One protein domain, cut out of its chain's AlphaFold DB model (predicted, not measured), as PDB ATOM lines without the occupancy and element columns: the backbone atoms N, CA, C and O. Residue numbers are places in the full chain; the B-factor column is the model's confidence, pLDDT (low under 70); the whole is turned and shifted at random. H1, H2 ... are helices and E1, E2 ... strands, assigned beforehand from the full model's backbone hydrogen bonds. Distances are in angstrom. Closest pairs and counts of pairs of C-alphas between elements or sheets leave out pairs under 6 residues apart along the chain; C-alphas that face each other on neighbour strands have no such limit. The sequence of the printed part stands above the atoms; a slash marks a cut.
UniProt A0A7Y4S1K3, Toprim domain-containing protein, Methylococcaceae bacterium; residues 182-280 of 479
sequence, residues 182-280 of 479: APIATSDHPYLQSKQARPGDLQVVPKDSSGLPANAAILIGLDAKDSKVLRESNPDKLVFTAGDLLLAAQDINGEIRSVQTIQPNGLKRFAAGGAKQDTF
ATOM      1  N   ALA A 182      39.823 -18.611  -0.448       97.88
ATOM      2  CA  ALA A 182      39.100 -19.855  -0.601       97.88
ATOM      3  C   ALA A 182      39.922 -21.035  -0.042       97.88
ATOM      4  O   ALA A 182      41.102 -21.183  -0.376       97.88
ATOM      5  N   PRO A 183      39.326 -21.896   0.802       97.31
ATOM      6  CA  PRO A 183      39.999 -23.092   1.295       97.31
ATOM      7  C   PRO A 183      40.287 -24.083   0.161       97.31
ATOM      8  O   PRO A 183      39.518 -24.193  -0.795       97.31
ATOM      9  N   ILE A 184      41.372 -24.846   0.303       97.19
ATOM     10  CA  ILE A 184      41.697 -25.969  -0.587       97.19
ATOM     11  C   ILE A 184      40.603 -27.038  -0.483       97.19
ATOM     12  O   ILE A 184      40.117 -27.348   0.607       97.19
ATOM     13  N   ALA A 185      40.218 -27.602  -1.624       97.38
ATOM     14  CA  ALA A 185      39.270 -28.698  -1.691       97.38
ATOM     15  C   ALA A 185      39.867 -29.979  -1.103       97.38
ATOM     16  O   ALA A 185      41.012 -30.339  -1.375       97.38
ATOM     17  N   THR A 186      39.069 -30.705  -0.327       96.56
ATOM     18  CA  THR A 186      39.422 -32.057   0.115       96.56
ATOM     19  C   THR A 186      38.833 -33.091  -0.839       96.56
ATOM     20  O   THR A 186      37.912 -32.805  -1.609       96.56
ATOM     21  N   SER A 187      39.325 -34.328  -0.758       96.00
ATOM     22  CA  SER A 187      38.756 -35.476  -1.475       96.00
ATOM     23  C   SER A 187      37.296 -35.773  -1.110       96.00
ATOM     24  O   SER A 187      36.653 -36.551  -1.806       96.00
ATOM     25  N   ASP A 188      36.764 -35.158  -0.049       96.06
ATOM     26  CA  ASP A 188      35.389 -35.367   0.418       96.06
ATOM     27  C   ASP A 188      34.357 -34.555  -0.369       96.06
ATOM     28  O   ASP A 188      33.155 -34.731  -0.175       96.06
ATOM     29  N   HIS A 189      34.792 -33.659  -1.262       96.81
ATOM     30  CA  HIS A 189      33.847 -32.906  -2.072       96.81
ATOM     31  C   HIS A 189      33.025 -33.863  -2.968       96.81
ATOM     32  O   HIS A 189      33.620 -34.629  -3.733       96.81
ATOM     33  N   PRO A 190      31.674 -33.784  -2.983       96.88
ATOM     34  CA  PRO A 190      30.821 -34.763  -3.669       96.88
ATOM     35  C   PRO A 190      31.145 -34.970  -5.153       96.88
ATOM     36  O   PRO A 190      31.146 -36.097  -5.644       96.88
ATOM     37  N   TYR A 191      31.484 -33.893  -5.872       97.06
ATOM     38  CA  TYR A 191      31.916 -33.993  -7.269       97.06
ATOM     39  C   TYR A 191      33.207 -34.811  -7.433       97.06
ATOM     40  O   TYR A 191      33.290 -35.623  -8.351       97.06
ATOM     41  N   LEU A 192      34.198 -34.617  -6.554       97.69
ATOM     42  CA  LEU A 192      35.477 -35.326  -6.635       97.69
ATOM     43  C   LEU A 192      35.299 -36.803  -6.301       97.69
ATOM     44  O   LEU A 192      35.840 -37.637  -7.016       97.69
ATOM     45  N   GLN A 193      34.470 -37.130  -5.305       97.44
ATOM     46  CA  GLN A 193      34.098 -38.515  -5.005       97.44
ATOM     47  C   GLN A 193      33.364 -39.168  -6.181       97.44
ATOM     48  O   GLN A 193      33.738 -40.251  -6.623       97.44
ATOM     49  N   SER A 194      32.355 -38.486  -6.738       96.19
ATOM     50  CA  SER A 194      31.577 -38.991  -7.875       96.19
ATOM     51  C   SER A 194      32.436 -39.221  -9.118       96.19
ATOM     52  O   SER A 194      32.226 -40.199  -9.833       96.19
ATOM     53  N   LYS A 195      33.395 -38.328  -9.383       96.19
ATOM     54  CA  LYS A 195      34.314 -38.446 -10.519       96.19
ATOM     55  C   LYS A 195      35.574 -39.253 -10.219       96.19
ATOM     56  O   LYS A 195      36.305 -39.525 -11.161       96.19
ATOM     57  N   GLN A 196      35.803 -39.637  -8.962       97.44
ATOM     58  CA  GLN A 196      37.048 -40.230  -8.455       97.44
ATOM     59  C   GLN A 196      38.300 -39.433  -8.871       97.44
ATOM     60  O   GLN A 196      39.351 -39.995  -9.170       97.44
ATOM     61  N   ALA A 197      38.175 -38.105  -8.903       97.44
ATOM     62  CA  ALA A 197      39.246 -37.199  -9.299       97.44
ATOM     63  C   ALA A 197      40.005 -36.686  -8.070       97.44
ATOM     64  O   ALA A 197      39.417 -36.459  -7.007       97.44
ATOM     65  N   ARG A 198      41.311 -36.451  -8.213       97.75
ATOM     66  CA  ARG A 198      42.126 -35.864  -7.140       97.75
ATOM     67  C   ARG A 198      41.762 -34.386  -6.940       97.75
ATOM     68  O   ARG A 198      41.459 -33.703  -7.918       97.75
ATOM     69  N   PRO A 199      41.847 -33.852  -5.708       96.69
ATOM     70  CA  PRO A 199      41.574 -32.438  -5.457       96.69
ATOM     71  C   PRO A 199      42.615 -31.492  -6.065       96.69
ATOM     72  O   PRO A 199      42.259 -30.376  -6.406       96.69
ATOM     73  N   GLY A 200      43.875 -31.912  -6.228       94.94
ATOM     74  CA  GLY A 200      44.913 -31.059  -6.817       94.94
ATOM     75  C   GLY A 200      45.080 -29.730  -6.068       94.94
ATOM     76  O   GLY A 200      45.227 -29.722  -4.847       94.94
ATOM     77  N   ASP A 201      45.058 -28.625  -6.809       94.56
ATOM     78  CA  ASP A 201      45.046 -27.246  -6.304       94.56
ATOM     79  C   ASP A 201      43.640 -26.614  -6.328       94.56
ATOM     80  O   ASP A 201      43.500 -25.399  -6.155       94.56
ATOM     81  N   LEU A 202      42.590 -27.422  -6.526       97.69
ATOM     82  CA  LEU A 202      41.217 -26.936  -6.497       97.69
ATOM     83  C   LEU A 202      40.876 -26.359  -5.131       97.69
ATOM     84  O   LEU A 202      41.342 -26.811  -4.084       97.69
ATOM     85  N   GLN A 203      39.993 -25.374  -5.154       98.25
ATOM     86  CA  GLN A 203      39.506 -24.697  -3.962       98.25
ATOM     87  C   GLN A 203      37.992 -24.848  -3.850       98.25
ATOM     88  O   GLN A 203      37.337 -25.366  -4.752       98.25
ATOM     89  N   VAL A 204      37.427 -24.396  -2.740       98.31
ATOM     90  CA  VAL A 204      35.983 -24.391  -2.499       98.31
ATOM     91  C   VAL A 204      35.547 -22.969  -2.186       98.31
ATOM     92  O   VAL A 204      36.241 -22.247  -1.473       98.31
ATOM     93  N   VAL A 205      34.389 -22.551  -2.692       98.19
ATOM     94  CA  VAL A 205      33.783 -21.278  -2.293       98.19
ATOM     95  C   VAL A 205      33.596 -21.278  -0.767       98.19
ATOM     96  O   VAL A 205      32.968 -22.204  -0.238       98.19
ATOM     97  N   PRO A 206      34.122 -20.271  -0.040       97.19
ATOM     98  CA  PRO A 206      34.011 -20.211   1.412       97.19
ATOM     99  C   PRO A 206      32.549 -20.067   1.852       97.19
ATOM    100  O   PRO A 206      31.661 -19.791   1.049       97.19
ATOM    101  N   LYS A 207      32.286 -20.269   3.148       94.62
ATOM    102  CA  LYS A 207      30.919 -20.246   3.700       94.62
ATOM    103  C   LYS A 207      30.249 -18.874   3.608       94.62
ATOM    104  O   LYS A 207      29.028 -18.802   3.539       94.62
ATOM    105  N   ASP A 208      31.044 -17.811   3.624       91.50
ATOM    106  CA  ASP A 208      30.590 -16.429   3.580       91.50
ATOM    107  C   ASP A 208      31.678 -15.515   2.987       91.50
ATOM    108  O   ASP A 208      32.787 -15.949   2.660       91.50
ATOM    109  N   SER A 209      31.343 -14.235   2.831       90.50
ATOM    110  CA  SER A 209      32.213 -13.209   2.256       90.50
ATOM    111  C   SER A 209      33.123 -12.500   3.268       90.50
ATOM    112  O   SER A 209      33.776 -11.530   2.888       90.50
ATOM    113  N   SER A 210      33.201 -12.942   4.530       89.31
ATOM    114  CA  SER A 210      33.922 -12.218   5.596       89.31
ATOM    115  C   SER A 210      35.422 -12.057   5.331       89.31
ATOM    116  O   SER A 210      36.009 -11.045   5.708       89.31
ATOM    117  N   GLY A 211      36.038 -13.025   4.647       90.19
ATOM    118  CA  GLY A 211      37.447 -12.966   4.253       90.19
ATOM    119  C   GLY A 211      37.724 -12.091   3.027       90.19
ATOM    120  O   GLY A 211      38.880 -11.791   2.743       90.19
ATOM    121  N   LEU A 212      36.698 -11.681   2.275       93.06
ATOM    122  CA  LEU A 212      36.884 -10.951   1.023       93.06
ATOM    123  C   LEU A 212      37.144  -9.461   1.274       93.06
ATOM    124  O   LEU A 212      36.511  -8.851   2.138       93.06
ATOM    125  N   PRO A 213      38.009  -8.816   0.471       90.75
ATOM    126  CA  PRO A 213      38.168  -7.375   0.553       90.75
ATOM    127  C   PRO A 213      36.874  -6.680   0.106       90.75
ATOM    128  O   PRO A 213      36.203  -7.121  -0.830       90.75
ATOM    129  N   ALA A 214      36.542  -5.547   0.731       83.19
ATOM    130  CA  ALA A 214      35.282  -4.833   0.490       83.19
ATOM    131  C   ALA A 214      35.055  -4.446  -0.989       83.19
ATOM    132  O   ALA A 214      33.920  -4.348  -1.456       83.19
ATOM    133  N   ASN A 215      36.134  -4.259  -1.755       85.50
ATOM    134  CA  ASN A 215      36.090  -3.920  -3.178       85.50
ATOM    135  C   ASN A 215      36.007  -5.140  -4.122       85.50
ATOM    136  O   ASN A 215      35.984  -4.947  -5.337       85.50
ATOM    137  N   ALA A 216      35.938  -6.376  -3.608       86.88
ATOM    138  CA  ALA A 216      35.873  -7.587  -4.430       86.88
ATOM    139  C   ALA A 216      34.592  -7.681  -5.271       86.88
ATOM    140  O   ALA A 216      34.578  -8.405  -6.262       86.88
ATOM    141  N   ALA A 217      33.522  -6.963  -4.907       91.88
ATOM    142  CA  ALA A 217      32.222  -7.030  -5.583       91.88
ATOM    143  C   ALA A 217      31.674  -8.472  -5.710       91.88
ATOM    144  O   ALA A 217      31.049  -8.822  -6.714       91.88
ATOM    145  N   ILE A 218      31.918  -9.295  -4.686       96.31
ATOM    146  CA  ILE A 218      31.473 -10.686  -4.592       96.31
ATOM    147  C   ILE A 218      30.455 -10.832  -3.464       96.31
ATOM    148  O   ILE A 218      30.643 -10.290  -2.378       96.31
ATOM    149  N   LEU A 219      29.411 -11.611  -3.729       96.06
ATOM    150  CA  LEU A 219      28.475 -12.136  -2.744       96.06
ATOM    151  C   LEU A 219      28.536 -13.664  -2.768       96.06
ATOM    152  O   LEU A 219      28.784 -14.274  -3.814       96.06
ATOM    153  N   ILE A 220      28.302 -14.280  -1.616       97.44
ATOM    154  CA  ILE A 220      28.274 -15.733  -1.477       97.44
ATOM    155  C   ILE A 220      26.920 -16.110  -0.902       97.44
ATOM    156  O   ILE A 220      26.585 -15.683   0.200       97.44
ATOM    157  N   GLY A 221      26.147 -16.863  -1.681       96.94
ATOM    158  CA  GLY A 221      24.887 -17.421  -1.220       96.94
ATOM    159  C   GLY A 221      25.103 -18.757  -0.522       96.94
ATOM    160  O   GLY A 221      25.979 -19.530  -0.914       96.94
ATOM    161  N   LEU A 222      24.287 -19.040   0.488       95.62
ATOM    162  CA  LEU A 222      24.383 -20.272   1.279       95.62
ATOM    163  C   LEU A 222      24.048 -21.523   0.457       95.62
ATOM    164  O   LEU A 222      24.617 -22.589   0.670       95.62
ATOM    165  N   ASP A 223      23.123 -21.380  -0.490       94.38
ATOM    166  CA  ASP A 223      22.689 -22.436  -1.394       94.38
ATOM    167  C   ASP A 223      22.292 -21.868  -2.770       94.38
ATOM    168  O   ASP A 223      22.417 -20.669  -3.054       94.38
ATOM    169  N   ALA A 224      21.825 -22.741  -3.666       91.69
ATOM    170  CA  ALA A 224      21.440 -22.358  -5.020       91.69
ATOM    171  C   ALA A 224      20.242 -21.389  -5.068       91.69
ATOM    172  O   ALA A 224      20.165 -20.567  -5.987       91.69
ATOM    173  N   LYS A 225      19.312 -21.477  -4.108       95.19
ATOM    174  CA  LYS A 225      18.122 -20.622  -4.033       95.19
ATOM    175  C   LYS A 225      18.513 -19.227  -3.561       95.19
ATOM    176  O   LYS A 225      18.150 -18.252  -4.213       95.19
ATOM    177  N   ASP A 226      19.304 -19.141  -2.500       96.44
ATOM    178  CA  ASP A 226      19.842 -17.882  -1.987       96.44
ATOM    179  C   ASP A 226      20.728 -17.193  -3.034       96.44
ATOM    180  O   ASP A 226      20.506 -16.044  -3.416       96.44
ATOM    181  N   SER A 227      21.634 -17.951  -3.659       95.31
ATOM    182  CA  SER A 227      22.472 -17.443  -4.750       95.31
ATOM    183  C   SER A 227      21.661 -16.946  -5.951       95.31
ATOM    184  O   SER A 227      22.134 -16.101  -6.710       95.31
ATOM    185  N   LYS A 228      20.458 -17.482  -6.196       94.44
ATOM    186  CA  LYS A 228      19.569 -16.968  -7.247       94.44
ATOM    187  C   LYS A 228      19.019 -15.592  -6.859       94.44
ATOM    188  O   LYS A 228      19.151 -14.665  -7.653       94.44
ATOM    189  N   VAL A 229      18.495 -15.451  -5.642       96.81
ATOM    190  CA  VAL A 229      17.973 -14.176  -5.120       96.81
ATOM    191  C   VAL A 229      19.059 -13.097  -5.117       96.81
ATOM    192  O   VAL A 229      18.832 -11.986  -5.600       96.81
ATOM    193  N   LEU A 230      20.269 -13.437  -4.659       95.88
ATOM    194  CA  LEU A 230      21.403 -12.513  -4.647       95.88
ATOM    195  C   LEU A 230      21.759 -12.008  -6.050       95.88
ATOM    196  O   LEU A 230      22.028 -10.818  -6.199       95.88
ATOM    197  N   ARG A 231      21.723 -12.867  -7.082       94.06
ATOM    198  CA  ARG A 231      21.985 -12.459  -8.478       94.06
ATOM    199  C   ARG A 231      20.917 -11.518  -9.018       94.06
ATOM    200  O   ARG A 231      21.252 -10.573  -9.722       94.06
ATOM    201  N   GLU A 232      19.653 -11.781  -8.701       93.81
ATOM    202  CA  GLU A 232      18.522 -10.964  -9.157       93.81
ATOM    203  C   GLU A 232      18.532  -9.578  -8.498       93.81
ATOM    204  O   GLU A 232      18.278  -8.578  -9.163       93.81
ATOM    205  N   SER A 233      18.886  -9.506  -7.211       95.06
ATOM    206  CA  SER A 233      18.943  -8.241  -6.464       95.06
ATOM    207  C   SER A 233      20.251  -7.460  -6.655       95.06
ATOM    208  O   SER A 233      20.292  -6.275  -6.341       95.06
ATOM    209  N   ASN A 234      21.318  -8.094  -7.159       93.06
ATOM    210  CA  ASN A 234      22.649  -7.488  -7.298       93.06
ATOM    211  C   ASN A 234      23.272  -7.794  -8.678       93.06
ATOM    212  O   ASN A 234      24.252  -8.543  -8.765       93.06
ATOM    213  N   PRO A 235      22.729  -7.237  -9.776       86.31
ATOM    214  CA  PRO A 235      23.169  -7.553 -11.141       86.31
ATOM    215  C   PRO A 235      24.612  -7.116 -11.457       86.31
ATOM    216  O   PRO A 235      25.213  -7.596 -12.419       86.31
ATOM    217  N   ASP A 236      25.186  -6.212 -10.663       86.38
ATOM    218  CA  ASP A 236      26.561  -5.718 -10.776       86.38
ATOM    219  C   ASP A 236      27.587  -6.579 -10.010       86.38
ATOM    220  O   ASP A 236      28.796  -6.441 -10.231       86.38
ATOM    221  N   LYS A 237      27.131  -7.483  -9.131       92.25
ATOM    222  CA  LYS A 237      27.989  -8.330  -8.288       92.25
ATOM    223  C   LYS A 237      28.205  -9.712  -8.896       92.25
ATOM    224  O   LYS A 237      27.363 -10.262  -9.602       92.25
ATOM    225  N   LEU A 238      29.352 -10.309  -8.584       95.50
ATOM    226  CA  LEU A 238      29.578 -11.733  -8.815       95.50
ATOM    227  C   LEU A 238      28.991 -12.526  -7.652       95.50
ATOM    228  O   LEU A 238      29.258 -12.213  -6.497       95.50
ATOM    229  N   VAL A 239      28.215 -13.565  -7.954       96.25
ATOM    230  CA  VAL A 239      27.573 -14.396  -6.929       96.25
ATOM    231  C   VAL A 239      28.005 -15.845  -7.072       96.25
ATOM    232  O   VAL A 239      27.734 -16.486  -8.098       96.25
ATOM    233  N   PHE A 240      28.619 -16.360  -6.014       97.50
ATOM    234  CA  PHE A 240      29.048 -17.747  -5.870       97.50
ATOM    235  C   PHE A 240      28.178 -18.472  -4.838       97.50
ATOM    236  O   PHE A 240      27.551 -17.825  -4.005       97.50
ATOM    237  N   THR A 241      28.128 -19.800  -4.907       97.44
ATOM    238  CA  THR A 241      27.419 -20.627  -3.920       97.44
ATOM    239  C   THR A 241      28.443 -21.230  -2.976       97.44
ATOM    240  O   THR A 241      29.407 -21.830  -3.453       97.44
ATOM    241  N   ALA A 242      28.249 -21.085  -1.668       97.62
ATOM    242  CA  ALA A 242      29.099 -21.720  -0.668       97.62
ATOM    243  C   ALA A 242      29.213 -23.230  -0.932       97.62
ATOM    244  O   ALA A 242      28.222 -23.898  -1.222       97.62
ATOM    245  N   GLY A 243      30.428 -23.771  -0.832       96.94
ATOM    246  CA  GLY A 243      30.670 -25.198  -1.046       96.94
ATOM    247  C   GLY A 243      30.866 -25.630  -2.503       96.94
ATOM    248  O   GLY A 243      31.314 -26.752  -2.708       96.94
ATOM    249  N   ASP A 244      30.601 -24.781  -3.506       98.12
ATOM    250  CA  ASP A 244      30.944 -25.105  -4.899       98.12
ATOM    251  C   ASP A 244      32.475 -25.207  -5.052       98.12
ATOM    252  O   ASP A 244      33.215 -24.377  -4.517       98.12
ATOM    253  N   LEU A 245      32.973 -26.179  -5.824       98.38
ATOM    254  CA  LEU A 245      34.392 -26.220  -6.198       98.38
ATOM    255  C   LEU A 245      34.746 -25.048  -7.103       98.38
ATOM    256  O   LEU A 245      33.938 -24.633  -7.930       98.38
ATOM    257  N   LEU A 246      35.989 -24.596  -7.010       98.62
ATOM    258  CA  LEU A 246      36.599 -23.557  -7.820       98.62
ATOM    259  C   LEU A 246      37.768 -24.144  -8.612       98.62
ATOM    260  O   LEU A 246      38.764 -24.592  -8.046       98.62
ATOM    261  N   LEU A 247      37.640 -24.092  -9.935       98.06
ATOM    262  CA  LEU A 247      38.662 -24.460 -10.907       98.06
ATOM    263  C   LEU A 247      39.151 -23.181 -11.599       98.06
ATOM    264  O   LEU A 247      38.448 -22.606 -12.438       98.06
ATOM    265  N   ALA A 248      40.327 -22.694 -11.201       97.69
ATOM    266  CA  ALA A 248      40.879 -21.434 -11.695       97.69
ATOM    267  C   ALA A 248      41.183 -21.501 -13.200       97.69
ATOM    268  O   ALA A 248      41.740 -22.484 -13.682       97.69
ATOM    269  N   ALA A 249      40.849 -20.440 -13.936       98.06
ATOM    270  CA  ALA A 249      41.107 -20.334 -15.366       98.06
ATOM    271  C   ALA A 249      42.221 -19.318 -15.627       98.06
ATOM    272  O   ALA A 249      42.019 -18.107 -15.474       98.06
ATOM    273  N   GLN A 250      43.398 -19.828 -15.990       97.69
ATOM    274  CA  GLN A 250      44.604 -19.044 -16.242       97.69
ATOM    275  C   GLN A 250      44.865 -18.850 -17.735       97.69
ATOM    276  O   GLN A 250      44.494 -19.690 -18.553       97.69
ATOM    277  N   ASP A 251      45.524 -17.750 -18.086       96.94
ATOM    278  CA  ASP A 251      46.027 -17.505 -19.438       96.94
ATOM    279  C   ASP A 251      47.449 -18.069 -19.659       96.94
ATOM    280  O   ASP A 251      48.030 -18.763 -18.817       96.94
ATOM    281  N   ILE A 252      48.039 -17.752 -20.819       96.44
ATOM    282  CA  ILE A 252      49.381 -18.200 -21.226       96.44
ATOM    283  C   ILE A 252      50.542 -17.593 -20.422       96.44
ATOM    284  O   ILE A 252      51.693 -18.036 -20.555       96.44
ATOM    285  N   ASN A 253      50.248 -16.582 -19.606       95.31
ATOM    286  CA  ASN A 253      51.175 -15.946 -18.678       95.31
ATOM    287  C   ASN A 253      50.992 -16.474 -17.246       95.31
ATOM    288  O   ASN A 253      51.770 -16.116 -16.367       95.31
ATOM    289  N   GLY A 254      50.004 -17.344 -17.015       95.31
ATOM    290  CA  GLY A 254      49.665 -17.859 -15.692       95.31
ATOM    291  C   GLY A 254      48.783 -16.909 -14.883       95.31
ATOM    292  O   GLY A 254      48.551 -17.159 -13.702       95.31
ATOM    293  N   GLU A 255      48.265 -15.832 -15.483       96.31
ATOM    294  CA  GLU A 255      47.343 -14.947 -14.782       96.31
ATOM    295  C   GLU A 255      45.949 -15.557 -14.738       96.31
ATOM    296  O   GLU A 255      45.389 -15.944 -15.762       96.31
ATOM    297  N   ILE A 256      45.336 -15.571 -13.556       97.75
ATOM    298  CA  ILE A 256      43.945 -15.999 -13.408       97.75
ATOM    299  C   ILE A 256      43.022 -14.920 -13.984       97.75
ATOM    300  O   ILE A 256      42.981 -13.781 -13.498       97.75
ATOM    301  N   ARG A 257      42.262 -15.305 -15.013       97.81
ATOM    302  CA  ARG A 257      41.339 -14.440 -15.762       97.81
ATOM    303  C   ARG A 257      39.868 -14.728 -15.465       97.81
ATOM    304  O   ARG A 257      39.020 -13.861 -15.675       97.81
ATOM    305  N   SER A 258      39.558 -15.930 -14.989       97.94
ATOM    306  CA  SER A 258      38.213 -16.355 -14.596       97.94
ATOM    307  C   SER A 258      38.282 -17.588 -13.687       97.94
ATOM    308  O   SER A 258      39.362 -18.034 -13.301       97.94
ATOM    309  N   VAL A 259      37.127 -18.144 -13.335       98.38
ATOM    310  CA  VAL A 259      36.998 -19.399 -12.589       98.38
ATOM    311  C   VAL A 259      35.765 -20.157 -13.074       98.38
ATOM    312  O   VAL A 259      34.733 -19.545 -13.376       98.38
ATOM    313  N   GLN A 260      35.877 -21.482 -13.155       98.31
ATOM    314  CA  GLN A 260      34.740 -22.378 -13.312       98.31
ATOM    315  C   GLN A 260      34.326 -22.885 -11.928       98.31
ATOM    316  O   GLN A 260      35.149 -23.424 -11.193       98.31
ATOM    317  N   THR A 261      33.056 -22.717 -11.575       97.94
ATOM    318  CA  THR A 261      32.464 -23.342 -10.398       97.94
ATOM    319  C   THR A 261      31.878 -24.696 -10.759       97.94
ATOM    320  O   THR A 261      31.292 -24.848 -11.836       97.94
ATOM    321  N   ILE A 262      32.019 -25.677  -9.870       97.50
ATOM    322  CA  ILE A 262      31.425 -27.007 -10.029       97.50
ATOM    323  C   ILE A 262      30.595 -27.321  -8.790       97.50
ATOM    324  O   ILE A 262      31.124 -27.449  -7.688       97.50
ATOM    325  N   GLN A 263      29.288 -27.448  -8.989       95.25
ATOM    326  CA  GLN A 263      28.348 -27.791  -7.928       95.25
ATOM    327  C   GLN A 263      28.492 -29.265  -7.513       95.25
ATOM    328  O   GLN A 263      28.961 -30.085  -8.311       95.25
ATOM    329  N   PRO A 264      28.003 -29.658  -6.321       90.94
ATOM    330  CA  PRO A 264      27.986 -31.057  -5.886       90.94
ATOM    331  C   PRO A 264      27.323 -32.028  -6.877       90.94
ATOM    332  O   PRO A 264      27.759 -33.167  -7.005       90.94
ATOM    333  N   ASN A 265      26.307 -31.574  -7.619       89.75
ATOM    334  CA  ASN A 265      25.619 -32.360  -8.654       89.75
ATOM    335  C   ASN A 265      26.371 -32.420 -10.003       89.75
ATOM    336  O   ASN A 265      25.857 -32.978 -10.969       89.75
ATOM    337  N   GLY A 266      27.555 -31.807 -10.098       92.25
ATOM    338  CA  GLY A 266      28.361 -31.740 -11.314       92.25
ATOM    339  C   GLY A 266      27.988 -30.621 -12.287       92.25
ATOM    340  O   GLY A 266      28.621 -30.526 -13.340       92.25
ATOM    341  N   LEU A 267      27.017 -29.756 -11.970       94.44
ATOM    342  CA  LEU A 267      26.709 -28.590 -12.797       94.44
ATOM    343  C   LEU A 267      27.880 -27.606 -12.766       94.44
ATOM    344  O   LEU A 267      28.253 -27.093 -11.711       94.44
ATOM    345  N   LYS A 268      28.426 -27.314 -13.946       94.88
ATOM    346  CA  LYS A 268      29.567 -26.414 -14.121       94.88
ATOM    347  C   LYS A 268      29.108 -25.060 -14.638       94.88
ATOM    348  O   LYS A 268      28.290 -24.993 -15.557       94.88
ATOM    349  N   ARG A 269      29.641 -23.973 -14.087       94.69
ATOM    350  CA  ARG A 269      29.367 -22.602 -14.551       94.69
ATOM    351  C   ARG A 269      30.637 -21.773 -14.515       94.69
ATOM    352  O   ARG A 269      31.500 -22.007 -13.690       94.69
ATOM    353  N   PHE A 270      30.753 -20.788 -15.393       96.44
ATOM    354  CA  PHE A 270      31.828 -19.800 -15.307       96.44
ATOM    355  C   PHE A 270      31.365 -18.547 -14.574       96.44
ATOM    356  O   PHE A 270      30.184 -18.193 -14.631       96.44
ATOM    357  N   ALA A 271      32.307 -17.846 -13.941       95.12
ATOM    358  CA  ALA A 271      32.067 -16.498 -13.444       95.12
ATOM    359  C   ALA A 271      31.582 -15.588 -14.589       95.12
ATOM    360  O   ALA A 271      32.239 -15.449 -15.626       95.12
ATOM    361  N   ALA A 272      30.407 -14.983 -14.407       89.44
ATOM    362  CA  ALA A 272      29.770 -14.166 -15.432       89.44
ATOM    363  C   ALA A 272      30.641 -12.953 -15.798       89.44
ATOM    364  O   ALA A 272      31.114 -12.227 -14.928       89.44
ATOM    365  N   GLY A 273      30.842 -12.731 -17.099       88.12
ATOM    366  CA  GLY A 273      31.698 -11.654 -17.604       88.12
ATOM    367  C   GLY A 273      33.204 -11.909 -17.472       88.12
ATOM    368  O   GLY A 273      33.976 -11.025 -17.827       88.12
ATOM    369  N   GLY A 274      33.634 -13.077 -16.979       91.19
ATOM    370  CA  GLY A 274      35.041 -13.488 -16.986       91.19
ATOM    371  C   GLY A 274      35.496 -14.003 -18.355       91.19
ATOM    372  O   GLY A 274      34.682 -14.424 -19.181       91.19
ATOM    373  N   ALA A 275      36.807 -13.995 -18.602       91.88
ATOM    374  CA  ALA A 275      37.372 -14.545 -19.834       91.88
ATOM    375  C   ALA A 275      37.465 -16.077 -19.745       91.88
ATOM    376  O   ALA A 275      38.172 -16.599 -18.888       91.88
ATOM    377  N   LYS A 276      36.733 -16.793 -20.610       93.00
ATOM    378  CA  LYS A 276      36.810 -18.262 -20.742       93.00
ATOM    379  C   LYS A 276      37.707 -18.683 -21.904       93.00
ATOM    380  O   LYS A 276      38.540 -19.572 -21.763       93.00
ATOM    381  N   GLN A 277      37.496 -18.076 -23.068       92.56
ATOM    382  CA  GLN A 277      38.287 -18.388 -24.251       92.56
ATOM    383  C   GLN A 277      39.765 -18.086 -23.985       92.56
ATOM    384  O   GLN A 277      40.066 -17.126 -23.280       92.56
ATOM    385  N   ASP A 278      40.659 -18.921 -24.521       94.75
ATOM    386  CA  ASP A 278      42.118 -18.797 -24.358       94.75
ATOM    387  C   ASP A 278      42.617 -18.959 -22.911       94.75
ATOM    388  O   ASP A 278      43.791 -18.728 -22.622       94.75
ATOM    389  N   THR A 279      41.747 -19.420 -22.010       98.00
ATOM    390  CA  THR A 279      42.119 -19.819 -20.653       98.00
ATOM    391  C   THR A 279      42.044 -21.328 -20.491       98.00
ATOM    392  O   THR A 279      41.292 -22.007 -21.191       98.00
ATOM    393  N   PHE A 280      42.831 -21.854 -19.563       98.56
ATOM    394  CA  PHE A 280      42.919 -23.276 -19.250       98.56
ATOM    395  C   PHE A 280      43.262 -23.467 -17.771       98.56
ATOM    396  O   PHE A 280      43.525 -22.500 -17.055       98.56
TER     397      PHE A 280
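AT A GLANCE: This is residues 182 to 280 of the 479 residues of the protein "Toprim domain-containing protein" of Methylococcaceae bacterium (UniProt A0A7Y4S1K3). A three-stranded antiparallel sheet, order E3, E4, E5, fills the middle, its hairpin of E3 and E4 running crosswise to the domain's length; at one end of that length a helix, H2, covers the small parallel pair E1 and E2, and at the other end sits the short helix H1. A long link, residues 196 to 217, runs from H1 past E3 to E1. You have 99 printed residues with two named helices and five named strands, in the order H1, E1, H2, E2, E3, E4, E5; the class is mixed, helices and strands, with 40 residues, under half, in named elements. The whole is compact, with a radius of gyration of the C-alphas of 13.4 A and spans of 37 by 31 by 23 A.

HOW THE PARTS SIT: Begin with E3, residues 245 to 250, E4, residues 256 to 262, and E5, residues 268 to 270: a meander, each strand the antiparallel neighbour of the one before. Look for N 247 and O 260 at 2.9 A, and N 261 and O 269 at 2.7 A, within hydrogen-bond range. Residues 203 to 204 pair antiparallel with 245 to 246 of E3. E1, residues 218 to 221, H2, residues 224 to 233, and E2, residues 238 to 241, form a strand-helix-strand unit, two parallel neighbour strands with a helix between, its crossover right-handed; N 219 and O 238 are 2.8 A apart. The closest C-alphas of H2 and E2, Ser 227 and Thr 241, are 5.9 A apart. H2 is apart from E3, E4 and E5. H1, residues 190 to 195, only grazes the three-stranded sheet, with residues 190 to 192. In H1 and H2 every O i to N i+4 pair is within hydrogen-bond range.

IN THESE COORDINATES: Find C-alpha 190 at (30.821, -34.763, -3.669), where H1 begins. H2 spans 14.4 A, E3 16.0 A and E4 17.0 A; E5 ends at C-alpha 270, (31.828, -19.800, -15.307).

THE WHOLE: The C-alphas farthest apart, of Gln 196 and Ser 233, are 36.8 A apart. The printed part has no cut; the link from H1 to E1 is long, the other links tight. No printed residue has a pLDDT under 70.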